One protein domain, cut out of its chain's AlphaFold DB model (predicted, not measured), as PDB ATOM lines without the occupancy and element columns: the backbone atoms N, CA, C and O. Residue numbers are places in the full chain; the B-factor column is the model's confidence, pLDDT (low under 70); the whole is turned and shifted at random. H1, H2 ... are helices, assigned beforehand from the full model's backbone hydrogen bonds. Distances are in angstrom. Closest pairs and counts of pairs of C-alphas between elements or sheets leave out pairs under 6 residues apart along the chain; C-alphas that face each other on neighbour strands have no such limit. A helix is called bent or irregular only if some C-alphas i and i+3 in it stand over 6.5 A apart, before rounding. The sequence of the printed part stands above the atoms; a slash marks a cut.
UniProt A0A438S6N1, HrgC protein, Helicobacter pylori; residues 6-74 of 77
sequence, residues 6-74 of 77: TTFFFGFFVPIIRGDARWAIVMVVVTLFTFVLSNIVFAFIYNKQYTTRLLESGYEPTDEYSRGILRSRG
ATOM      1  N   THR A   6     -14.461  21.746 -23.301       89.00
ATOM      2  CA  THR A   6     -15.506  21.082 -24.092       89.00
ATOM      3  C   THR A   6     -16.657  20.582 -23.219       89.00
ATOM      4  O   THR A   6     -17.815  20.817 -23.538       89.00
ATOM      5  N   THR A   7     -16.365  19.932 -22.090       90.50
ATOM      6  CA  THR A   7     -17.399  19.386 -21.197       90.50
ATOM      7  C   THR A   7     -18.140  20.496 -20.463       90.50
ATOM      8  O   THR A   7     -19.330  20.365 -20.214       90.50
ATOM      9  N   PHE A   8     -17.468  21.609 -20.172       91.69
ATOM     10  CA  PHE A   8     -18.103  22.762 -19.548       91.69
ATOM     11  C   PHE A   8     -19.199  23.386 -20.428       91.69
ATOM     12  O   PHE A   8     -20.321  23.576 -19.959       91.69
ATOM     13  N   PHE A   9     -18.905  23.657 -21.705       88.69
ATOM     14  CA  PHE A   9     -19.865  24.298 -22.613       88.69
ATOM     15  C   PHE A   9     -20.893  23.330 -23.207       88.69
ATOM     16  O   PHE A   9     -22.038  23.717 -23.423       88.69
ATOM     17  N   PHE A  10     -20.506  22.077 -23.464       88.88
ATOM     18  CA  PHE A  10     -21.338  21.124 -24.207       88.88
ATOM     19  C   PHE A  10     -21.872  19.962 -23.355       88.88
ATOM     20  O   PHE A  10     -22.639  19.146 -23.861       88.88
ATOM     21  N   GLY A  11     -21.500  19.862 -22.074       87.75
ATOM     22  CA  GLY A  11     -22.048  18.879 -21.134       87.75
ATOM     23  C   GLY A  11     -22.084  17.455 -21.695       87.75
ATOM     24  O   GLY A  11     -21.064  16.916 -22.136       87.75
ATOM     25  N   PHE A  12     -23.282  16.864 -21.716       87.19
ATOM     26  CA  PHE A  12     -23.522  15.488 -22.158       87.19
ATOM     27  C   PHE A  12     -23.313  15.240 -23.663       87.19
ATOM     28  O   PHE A  12     -23.154  14.088 -24.060       87.19
ATOM     29  N   PHE A  13     -23.264  16.271 -24.513       88.81
ATOM     30  CA  PHE A  13     -22.947  16.077 -25.936       88.81
ATOM     31  C   PHE A  13     -21.513  15.565 -26.125       88.81
ATOM     32  O   PHE A  13     -21.230  14.801 -27.044       88.81
ATOM     33  N   VAL A  14     -20.607  15.927 -25.216       90.75
ATOM     34  CA  VAL A  14     -19.197  15.535 -25.276       90.75
ATOM     35  C   VAL A  14     -18.984  14.021 -25.170       90.75
ATOM     36  O   VAL A  14     -18.330  13.467 -26.055       90.75
ATOM     37  N   PRO A  15     -19.498  13.319 -24.139       90.69
ATOM     38  CA  PRO A  15     -19.377  11.867 -24.076       90.69
ATOM     39  C   PRO A  15     -20.081  11.151 -25.231       90.69
ATOM     40  O   PRO A  15     -19.575  10.122 -25.666       90.69
ATOM     41  N   ILE A  16     -21.172  11.695 -25.786       90.38
ATOM     42  CA  ILE A  16     -21.829  11.125 -26.979       90.38
ATOM     43  C   ILE A  16     -20.875  11.144 -28.177       90.38
ATOM     44  O   ILE A  16     -20.650  10.107 -28.796       90.38
ATOM     45  N   ILE A  17     -20.263  12.297 -28.468       90.06
ATOM     46  CA  ILE A  17     -19.314  12.449 -29.585       90.06
ATOM     47  C   ILE A  17     -18.071  11.569 -29.380       90.06
ATOM     48  O   ILE A  17     -17.503  11.058 -30.340       90.06
ATOM     49  N   ARG A  18     -17.659  11.350 -28.127       86.69
ATOM     50  CA  ARG A  18     -16.517  10.492 -27.769       86.69
ATOM     51  C   ARG A  18     -16.843   8.996 -27.726       86.69
ATOM     52  O   ARG A  18     -15.951   8.207 -27.431       86.69
ATOM     53  N   GLY A  19     -18.090   8.602 -27.992       87.88
ATOM     54  CA  GLY A  19     -18.519   7.202 -27.956       87.88
ATOM     55  C   GLY A  19     -18.637   6.609 -26.545       87.88
ATOM     56  O   GLY A  19     -18.653   5.390 -26.390       87.88
ATOM     57  N   ASP A  20     -18.731   7.439 -25.501       88.00
ATOM     58  CA  ASP A  20     -18.890   6.995 -24.113       88.00
ATOM     59  C   ASP A  20     -20.354   7.092 -23.654       88.00
ATOM     60  O   ASP A  20     -20.757   7.987 -22.905       88.00
ATOM     61  N   ALA A  21     -21.172   6.140 -24.115       87.38
ATOM     62  CA  ALA A  21     -22.610   6.103 -23.834       87.38
ATOM     63  C   ALA A  21     -22.938   6.026 -22.330       87.38
ATOM     64  O   ALA A  21     -23.935   6.591 -21.881       87.38
ATOM     65  N   ARG A  22     -22.084   5.372 -21.528       90.00
ATOM     66  CA  ARG A  22     -22.288   5.253 -20.076       90.00
ATOM     67  C   ARG A  22     -22.204   6.624 -19.407       90.00
ATOM     68  O   ARG A  22     -23.099   6.993 -18.651       90.00
ATOM     69  N   TRP A  23     -21.156   7.388 -19.707       91.06
ATOM     70  CA  TRP A  23     -20.995   8.733 -19.155       91.06
ATOM     71  C   TRP A  23     -21.989   9.736 -19.733       91.06
ATOM     72  O   TRP A  23     -22.413  10.629 -19.004       91.06
ATOM     73  N   ALA A  24     -22.421   9.564 -20.984       91.62
ATOM     74  CA  ALA A  24     -23.485  10.380 -21.561       91.62
ATOM     75  C   ALA A  24     -24.779  10.287 -20.745       91.62
ATOM     76  O   ALA A  24     -25.322  11.316 -20.353       91.62
ATOM     77  N   ILE A  25     -25.227   9.072 -20.407       92.94
ATOM     78  CA  ILE A  25     -26.441   8.868 -19.603       92.94
ATOM     79  C   ILE A  25     -26.283   9.487 -18.209       92.94
ATOM     80  O   ILE A  25     -27.164  10.218 -17.761       92.94
ATOM     81  N   VAL A  26     -25.150   9.250 -17.541       92.19
ATOM     82  CA  VAL A  26     -24.878   9.819 -16.208       92.19
ATOM     83  C   VAL A  26     -24.921  11.347 -16.244       92.19
ATOM     84  O   VAL A  26     -25.568  11.962 -15.399       92.19
ATOM     85  N   MET A  27     -24.278  11.965 -17.236       90.44
ATOM     86  CA  MET A  27     -24.291  13.417 -17.381       90.44
ATOM     87  C   MET A  27     -25.685  13.947 -17.679       90.44
ATOM     88  O   MET A  27     -26.062  14.935 -17.065       90.44
ATOM     89  N   VAL A  28     -26.470  13.303 -18.549       92.00
ATOM     90  CA  VAL A  28     -27.859  13.714 -18.827       92.00
ATOM     91  C   VAL A  28     -28.690  13.705 -17.548       92.00
ATOM     92  O   VAL A  28     -29.330  14.705 -17.235       92.00
ATOM     93  N   VAL A  29     -28.643  12.613 -16.779       93.06
ATOM     94  CA  VAL A  29     -29.415  12.479 -15.536       93.06
ATOM     95  C   VAL A  29     -29.010  13.556 -14.533       93.06
ATOM     96  O   VAL A  29     -29.865  14.253 -14.001       93.06
ATOM     97  N   VAL A  30     -27.712  13.755 -14.299       91.19
ATOM     98  CA  VAL A  30     -27.243  14.745 -13.317       91.19
ATOM     99  C   VAL A  30     -27.511  16.179 -13.783       91.19
ATOM    100  O   VAL A  30     -27.933  17.008 -12.975       91.19
ATOM    101  N   THR A  31     -27.337  16.467 -15.074       88.75
ATOM    102  CA  THR A  31     -27.665  17.771 -15.682       88.75
ATOM    103  C   THR A  31     -29.165  18.058 -15.568       88.75
ATOM    104  O   THR A  31     -29.549  19.197 -15.347       88.75
ATOM    105  N   LEU A  32     -30.039  17.047 -15.617       89.44
ATOM    106  CA  LEU A  32     -31.480  17.239 -15.410       89.44
ATOM    107  C   LEU A  32     -31.801  17.785 -14.006       89.44
ATOM    108  O   LEU A  32     -32.644  18.664 -13.865       89.44
ATOM    109  N   PHE A  33     -31.114  17.292 -12.969       89.75
ATOM    110  CA  PHE A  33     -31.361  17.694 -11.575       89.75
ATOM    111  C   PHE A  33     -30.616  18.960 -11.148       89.75
ATOM    112  O   PHE A  33     -31.041  19.652 -10.226       89.75
ATOM    113  N   THR A  34     -29.489  19.263 -11.789       89.06
ATOM    114  CA  THR A  34     -28.600  20.381 -11.419       89.06
ATOM    115  C   THR A  34     -28.558  21.485 -12.474       89.06
ATOM    116  O   THR A  34     -27.790  22.443 -12.346       89.06
ATOM    117  N   PHE A  35     -29.372  21.349 -13.525       82.44
ATOM    118  CA  PHE A  35     -29.284  22.125 -14.756       82.44
ATOM    119  C   PHE A  35     -27.846  22.103 -15.295       82.44
ATOM    120  O   PHE A  35     -27.226  21.055 -15.426       82.44
ATOM    121  N   VAL A  36     -27.276  23.268 -15.582       82.31
ATOM    122  CA  VAL A  36     -25.961  23.408 -16.221       82.31
ATOM    123  C   VAL A  36     -24.823  23.435 -15.190       82.31
ATOM    124  O   VAL A  36     -23.651  23.346 -15.544       82.31
ATOM    125  N   LEU A  37     -25.133  23.522 -13.891       86.75
ATOM    126  CA  LEU A  37     -24.117  23.724 -12.854       86.75
ATOM    127  C   LEU A  37     -23.196  22.507 -12.689       86.75
ATOM    128  O   LEU A  37     -22.004  22.654 -12.412       86.75
ATOM    129  N   SER A  38     -23.717  21.302 -12.931       88.44
ATOM    130  CA  SER A  38     -22.909  20.080 -12.918       88.44
ATOM    131  C   SER A  38     -21.852  20.033 -14.018       88.44
ATOM    132  O   SER A  38     -20.851  19.341 -13.833       88.44
ATOM    133  N   ASN A  39     -21.981  20.809 -15.103       89.44
ATOM    134  CA  ASN A  39     -20.955  20.870 -16.148       89.44
ATOM    135  C   ASN A  39     -19.611  21.374 -15.607       89.44
ATOM    136  O   ASN A  39     -18.567  20.919 -16.069       89.44
ATOM    137  N   ILE A  40     -19.615  22.255 -14.595       89.88
ATOM    138  CA  ILE A  40     -18.388  22.728 -13.932       89.88
ATOM    139  C   ILE A  40     -17.673  21.554 -13.260       89.88
ATOM    140  O   ILE A  40     -16.471  21.369 -13.435       89.88
ATOM    141  N   VAL A  41     -18.420  20.735 -12.519       89.75
ATOM    142  CA  VAL A  41     -17.879  19.581 -11.792       89.75
ATOM    143  C   VAL A  41     -17.435  18.491 -12.772       89.75
ATOM    144  O   VAL A  41     -16.319  17.969 -12.681       89.75
ATOM    145  N   PHE A  42     -18.268  18.182 -13.766       90.62
ATOM    146  CA  PHE A  42     -17.959  17.184 -14.784       90.62
ATOM    147  C   PHE A  42     -16.777  17.573 -15.667       90.62
ATOM    148  O   PHE A  42     -16.040  16.682 -16.091       90.62
ATOM    149  N   ALA A  43     -16.525  18.866 -15.889       90.81
ATOM    150  CA  ALA A  43     -15.350  19.324 -16.621       90.81
ATOM    151  C   ALA A  43     -14.031  18.865 -15.982       90.81
ATOM    152  O   ALA A  43     -13.051  18.679 -16.703       90.81
ATOM    153  N   PHE A  44     -14.000  18.617 -14.670       89.31
ATOM    154  CA  PHE A  44     -12.840  18.027 -14.000       89.31
ATOM    155  C   PHE A  44     -12.917  16.496 -13.943       89.31
ATOM    156  O   PHE A  44     -11.957  15.818 -14.319       89.31
ATOM    157  N   ILE A  45     -14.048  15.944 -13.490       89.69
ATOM    158  CA  ILE A  45     -14.188  14.501 -13.223       89.69
ATOM    159  C   ILE A  45     -14.113  13.688 -14.516       89.69
ATOM    160  O   ILE A  45     -13.294  12.775 -14.632       89.69
ATOM    161  N   TYR A  46     -14.941  14.028 -15.503       88.94
ATOM    162  CA  TYR A  46     -15.020  13.259 -16.741       88.94
ATOM    163  C   TYR A  46     -13.751  13.386 -17.570       88.94
ATOM    164  O   TYR A  46     -13.311  12.407 -18.163       88.94
ATOM    165  N   ASN A  47     -13.116  14.561 -17.568       89.12
ATOM    166  CA  ASN A  47     -11.858  14.752 -18.278       89.12
ATOM    167  C   ASN A  47     -10.770  13.811 -17.754       89.12
ATOM    168  O   ASN A  47     -10.104  13.136 -18.533       89.12
ATOM    169  N   LYS A  48     -10.636  13.715 -16.423       86.50
ATOM    170  CA  LYS A  48      -9.698  12.782 -15.795       86.50
ATOM    171  C   LYS A  48     -10.031  11.336 -16.168       86.50
ATOM    172  O   LYS A  48      -9.144  10.622 -16.621       86.50
ATOM    173  N   GLN A  49     -11.292  10.932 -16.014       89.00
ATOM    174  CA  GLN A  49     -11.722   9.564 -16.309       89.00
ATOM    175  C   GLN A  49     -11.483   9.185 -17.774       89.00
ATOM    176  O   GLN A  49     -10.996   8.093 -18.056       89.00
ATOM    177  N   TYR A  50     -11.810  10.083 -18.703       88.19
ATOM    178  CA  TYR A  50     -11.641   9.860 -20.135       88.19
ATOM    179  C   TYR A  50     -10.170   9.654 -20.499       88.19
ATOM    180  O   TYR A  50      -9.837   8.694 -21.189       88.19
ATOM    181  N   THR A  51      -9.273  10.499 -19.987       86.75
ATOM    182  CA  THR A  51      -7.839  10.332 -20.235       86.75
ATOM    183  C   THR A  51      -7.286   9.071 -19.567       86.75
ATOM    184  O   THR A  51      -6.485   8.384 -20.184       86.75
ATOM    185  N   THR A  52      -7.727   8.703 -18.358       86.06
ATOM    186  CA  THR A  52      -7.336   7.418 -17.744       86.06
ATOM    187  C   THR A  52      -7.780   6.230 -18.594       86.06
ATOM    188  O   THR A  52      -6.973   5.352 -18.873       86.06
ATOM    189  N   ARG A  53      -9.023   6.238 -19.088       87.56
ATOM    190  CA  ARG A  53      -9.536   5.185 -19.974       87.56
ATOM    191  C   ARG A  53      -8.736   5.080 -21.274       87.56
ATOM    192  O   ARG A  53      -8.485   3.976 -21.740       87.56
ATOM    193  N   LEU A  54      -8.334   6.213 -21.852       87.31
ATOM    194  CA  LEU A  54      -7.456   6.246 -23.026       87.31
ATOM    195  C   LEU A  54      -6.118   5.552 -22.736       87.31
ATOM    196  O   LEU A  54      -5.726   4.668 -23.497       87.31
ATOM    197  N   LEU A  55      -5.477   5.889 -21.614       86.94
ATOM    198  CA  LEU A  55      -4.220   5.263 -21.186       86.94
ATOM    199  C   LEU A  55      -4.378   3.749 -20.972       86.94
ATOM    200  O   LEU A  55      -3.557   2.976 -21.452       86.94
ATOM    201  N   GLU A  56      -5.462   3.313 -20.324       85.62
ATOM    202  CA  GLU A  56      -5.785   1.886 -20.145       85.62
ATOM    203  C   GLU A  56      -6.012   1.162 -21.479       85.62
ATOM    204  O   GLU A  56      -5.661  -0.005 -21.621       85.62
ATOM    205  N   SER A  57      -6.568   1.853 -22.479       86.44
ATOM    206  CA  SER A  57      -6.737   1.317 -23.835       86.44
ATOM    207  C   SER A  57      -5.463   1.355 -24.693       86.44
ATOM    208  O   SER A  57      -5.532   1.058 -25.884       86.44
ATOM    209  N   GLY A  58      -4.311   1.700 -24.108       85.25
ATOM    210  CA  GLY A  58      -3.009   1.695 -24.779       85.25
ATOM    211  C   GLY A  58      -2.691   2.961 -25.571       85.25
ATOM    212  O   GLY A  58      -1.728   2.967 -26.333       85.25
ATOM    213  N   TYR A  59      -3.476   4.034 -25.416       84.81
ATOM    214  CA  TYR A  59      -3.130   5.324 -26.012       84.81
ATOM    215  C   TYR A  59      -2.016   5.984 -25.210       84.81
ATOM    216  O   TYR A  59      -2.082   6.054 -23.985       84.81
ATOM    217  N   GLU A  60      -1.035   6.545 -25.909       82.12
ATOM    218  CA  GLU A  60       0.036   7.322 -25.298       82.12
ATOM    219  C   GLU A  60      -0.184   8.828 -25.492       82.12
ATOM    220  O   GLU A  60      -0.758   9.262 -26.497       82.12
ATOM    221  N   PRO A  61       0.257   9.659 -24.533       81.00
ATOM    222  CA  PRO A  61       0.264  11.103 -24.711       81.00
ATOM    223  C   PRO A  61       1.158  11.489 -25.895       81.00
ATOM    224  O   PRO A  61       2.323  11.107 -25.947       81.00
ATOM    225  N   THR A  62       0.624  12.296 -26.811       81.81
ATOM    226  CA  THR A  62       1.362  12.765 -27.995       81.81
ATOM    227  C   THR A  62       2.489  13.745 -27.646       81.81
ATOM    228  O   THR A  62       3.508  13.764 -28.326       81.81
ATOM    229  N   ASP A  63       2.335  14.528 -26.571       82.69
ATOM    230  CA  ASP A  63       3.297  15.562 -26.171       82.69
ATOM    231  C   ASP A  63       4.114  15.170 -24.930       82.69
ATOM    232  O   ASP A  63       3.566  14.700 -23.926       82.69
ATOM    233  N   GLU A  64       5.410  15.503 -24.938       79.44
ATOM    234  CA  GLU A  64       6.341  15.335 -23.807       79.44
ATOM    235  C   GLU A  64       5.838  16.041 -22.532       79.44
ATOM    236  O   GLU A  64       5.954  15.523 -21.421       79.44
ATOM    237  N   TYR A  65       5.196  17.205 -22.685       81.06
ATOM    238  CA  TYR A  65       4.590  17.948 -21.578       81.06
ATOM    239  C   TYR A  65       3.443  17.170 -20.919       81.06
ATOM    240  O   TYR A  65       3.399  17.007 -19.695       81.06
ATOM    241  N   SER A  66       2.528  16.642 -21.736       79.00
ATOM    242  CA  SER A  66       1.409  15.820 -21.273       79.00
ATOM    243  C   SER A  66       1.920  14.552 -20.592       79.00
ATOM    244  O   SER A  66       1.442  14.195 -19.515       79.00
ATOM    245  N   ARG A  67       2.953  13.924 -21.159       80.94
ATOM    246  CA  ARG A  67       3.646  12.765 -20.590       80.94
ATOM    247  C   ARG A  67       4.279  13.080 -19.232       80.94
ATOM    248  O   ARG A  67       4.064  12.336 -18.277       80.94
ATOM    249  N   GLY A  68       4.949  14.224 -19.096       82.62
ATOM    250  CA  GLY A  68       5.497  14.710 -17.826       82.62
ATOM    251  C   GLY A  68       4.425  14.903 -16.747       82.62
ATOM    252  O   GLY A  68       4.589  14.443 -15.617       82.62
ATOM    253  N   ILE A  69       3.277  15.497 -17.100       83.12
ATOM    254  CA  ILE A  69       2.141  15.640 -16.174       83.12
ATOM    255  C   ILE A  69       1.607  14.274 -15.742       83.12
ATOM    256  O   ILE A  69       1.317  14.075 -14.561       83.12
ATOM    257  N   LEU A  70       1.452  13.334 -16.672       81.12
ATOM    258  CA  LEU A  70       0.921  12.007 -16.367       81.12
ATOM    259  C   LEU A  70       1.878  11.198 -15.479       81.12
ATOM    260  O   LEU A  70       1.423  10.578 -14.514       81.12
ATOM    261  N   ARG A  71       3.188  11.291 -15.732       83.94
ATOM    262  CA  ARG A  71       4.245  10.668 -14.926       83.94
ATOM    263  C   ARG A  71       4.335  11.263 -13.524       83.94
ATOM    264  O   ARG A  71       4.364  10.528 -12.545       83.94
ATOM    265  N   SER A  72       4.258  12.593 -13.400       82.25
ATOM    266  CA  SER A  72       4.245  13.283 -12.095       82.25
ATOM    267  C   SER A  72       3.075  12.867 -11.196       82.25
ATOM    268  O   SER A  72       3.135  13.010  -9.978       82.25
ATOM    269  N   ARG A  73       2.001  12.342 -11.796       77.56
ATOM    270  CA  ARG A  73       0.807  11.863 -11.100       77.56
ATOM    271  C   ARG A  73       0.725  10.337 -11.005       77.56
ATOM    272  O   ARG A  73      -0.316   9.836 -10.592       77.56
ATOM    273  N   GLY A  74       1.783   9.616 -11.390       79.81
ATOM    274  CA  GLY A  74       1.875   8.157 -11.286       79.81
ATOM    275  C   GLY A  74       0.910   7.384 -12.188       79.81
ATOM    276  O   GLY A  74       0.575   6.249 -11.872       79.81
TER     277      GLY A  74
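AT A GLANCE: This is residues 6 to 74 of the 77 residues of the protein "HrgC protein" of Helicobacter pylori (UniProt A0A438S6N1). The long helix H4 runs through the middle and makes a hairpin with H3; short H1 packs on H4 and short H2 on H3, while H5 lies by itself beyond the other end of H4, where residues 62 to 68 stick out. The 69 printed residues hold five named helices, H1 to H5 in chain order, and no named strand: all helix. The whole is only just loose, close to compact, with a radius of gyration of the C-alphas of 13.3 A, and elongated, spanning 38 by 20 by 17 A.

IN THESE COORDINATES: Find C-alpha 38 at (-22.909, 20.080, -12.918); from there H4 runs 26.0 A to residue 56, with a kink of 31 degrees near residue 45. It is neither bent nor irregular, but only just: C-alphas 43 and 46 are 6.1 A apart. H3, residues 21 to 34, measures 19.8 A. H1 is residues 6 to 10, H2 13 to 17. H5, residues 64 to 72, ends at (4.245, 13.283, -12.095).

HOW THE PARTS SIT: H4, with residues 38 to 46 alone, touches H3, opposite ways at a shallow tilt of 14 degrees; the closest C-alphas, Thr 31 and Ser 38, are 6.0 A apart. H1 touches residues 39 to 47 of H4 alone, closest at C-alphas 8 and 39, 4.8 A. H2 touches residues 21 to 24 of H3 alone, closest at C-alphas 15 and 24, 5.0 A. H5 touches no helix. Every O i to N i+4 pair is within hydrogen-bond range in H1, H2, H3 and H5, and 13 of 15 in H4.

THE WHOLE: The farthest C-alphas, Phe 33 and Glu 64, are 39.7 A apart. The printed part has no cut and no long link, and no printed residue is under 70 in pLDDT.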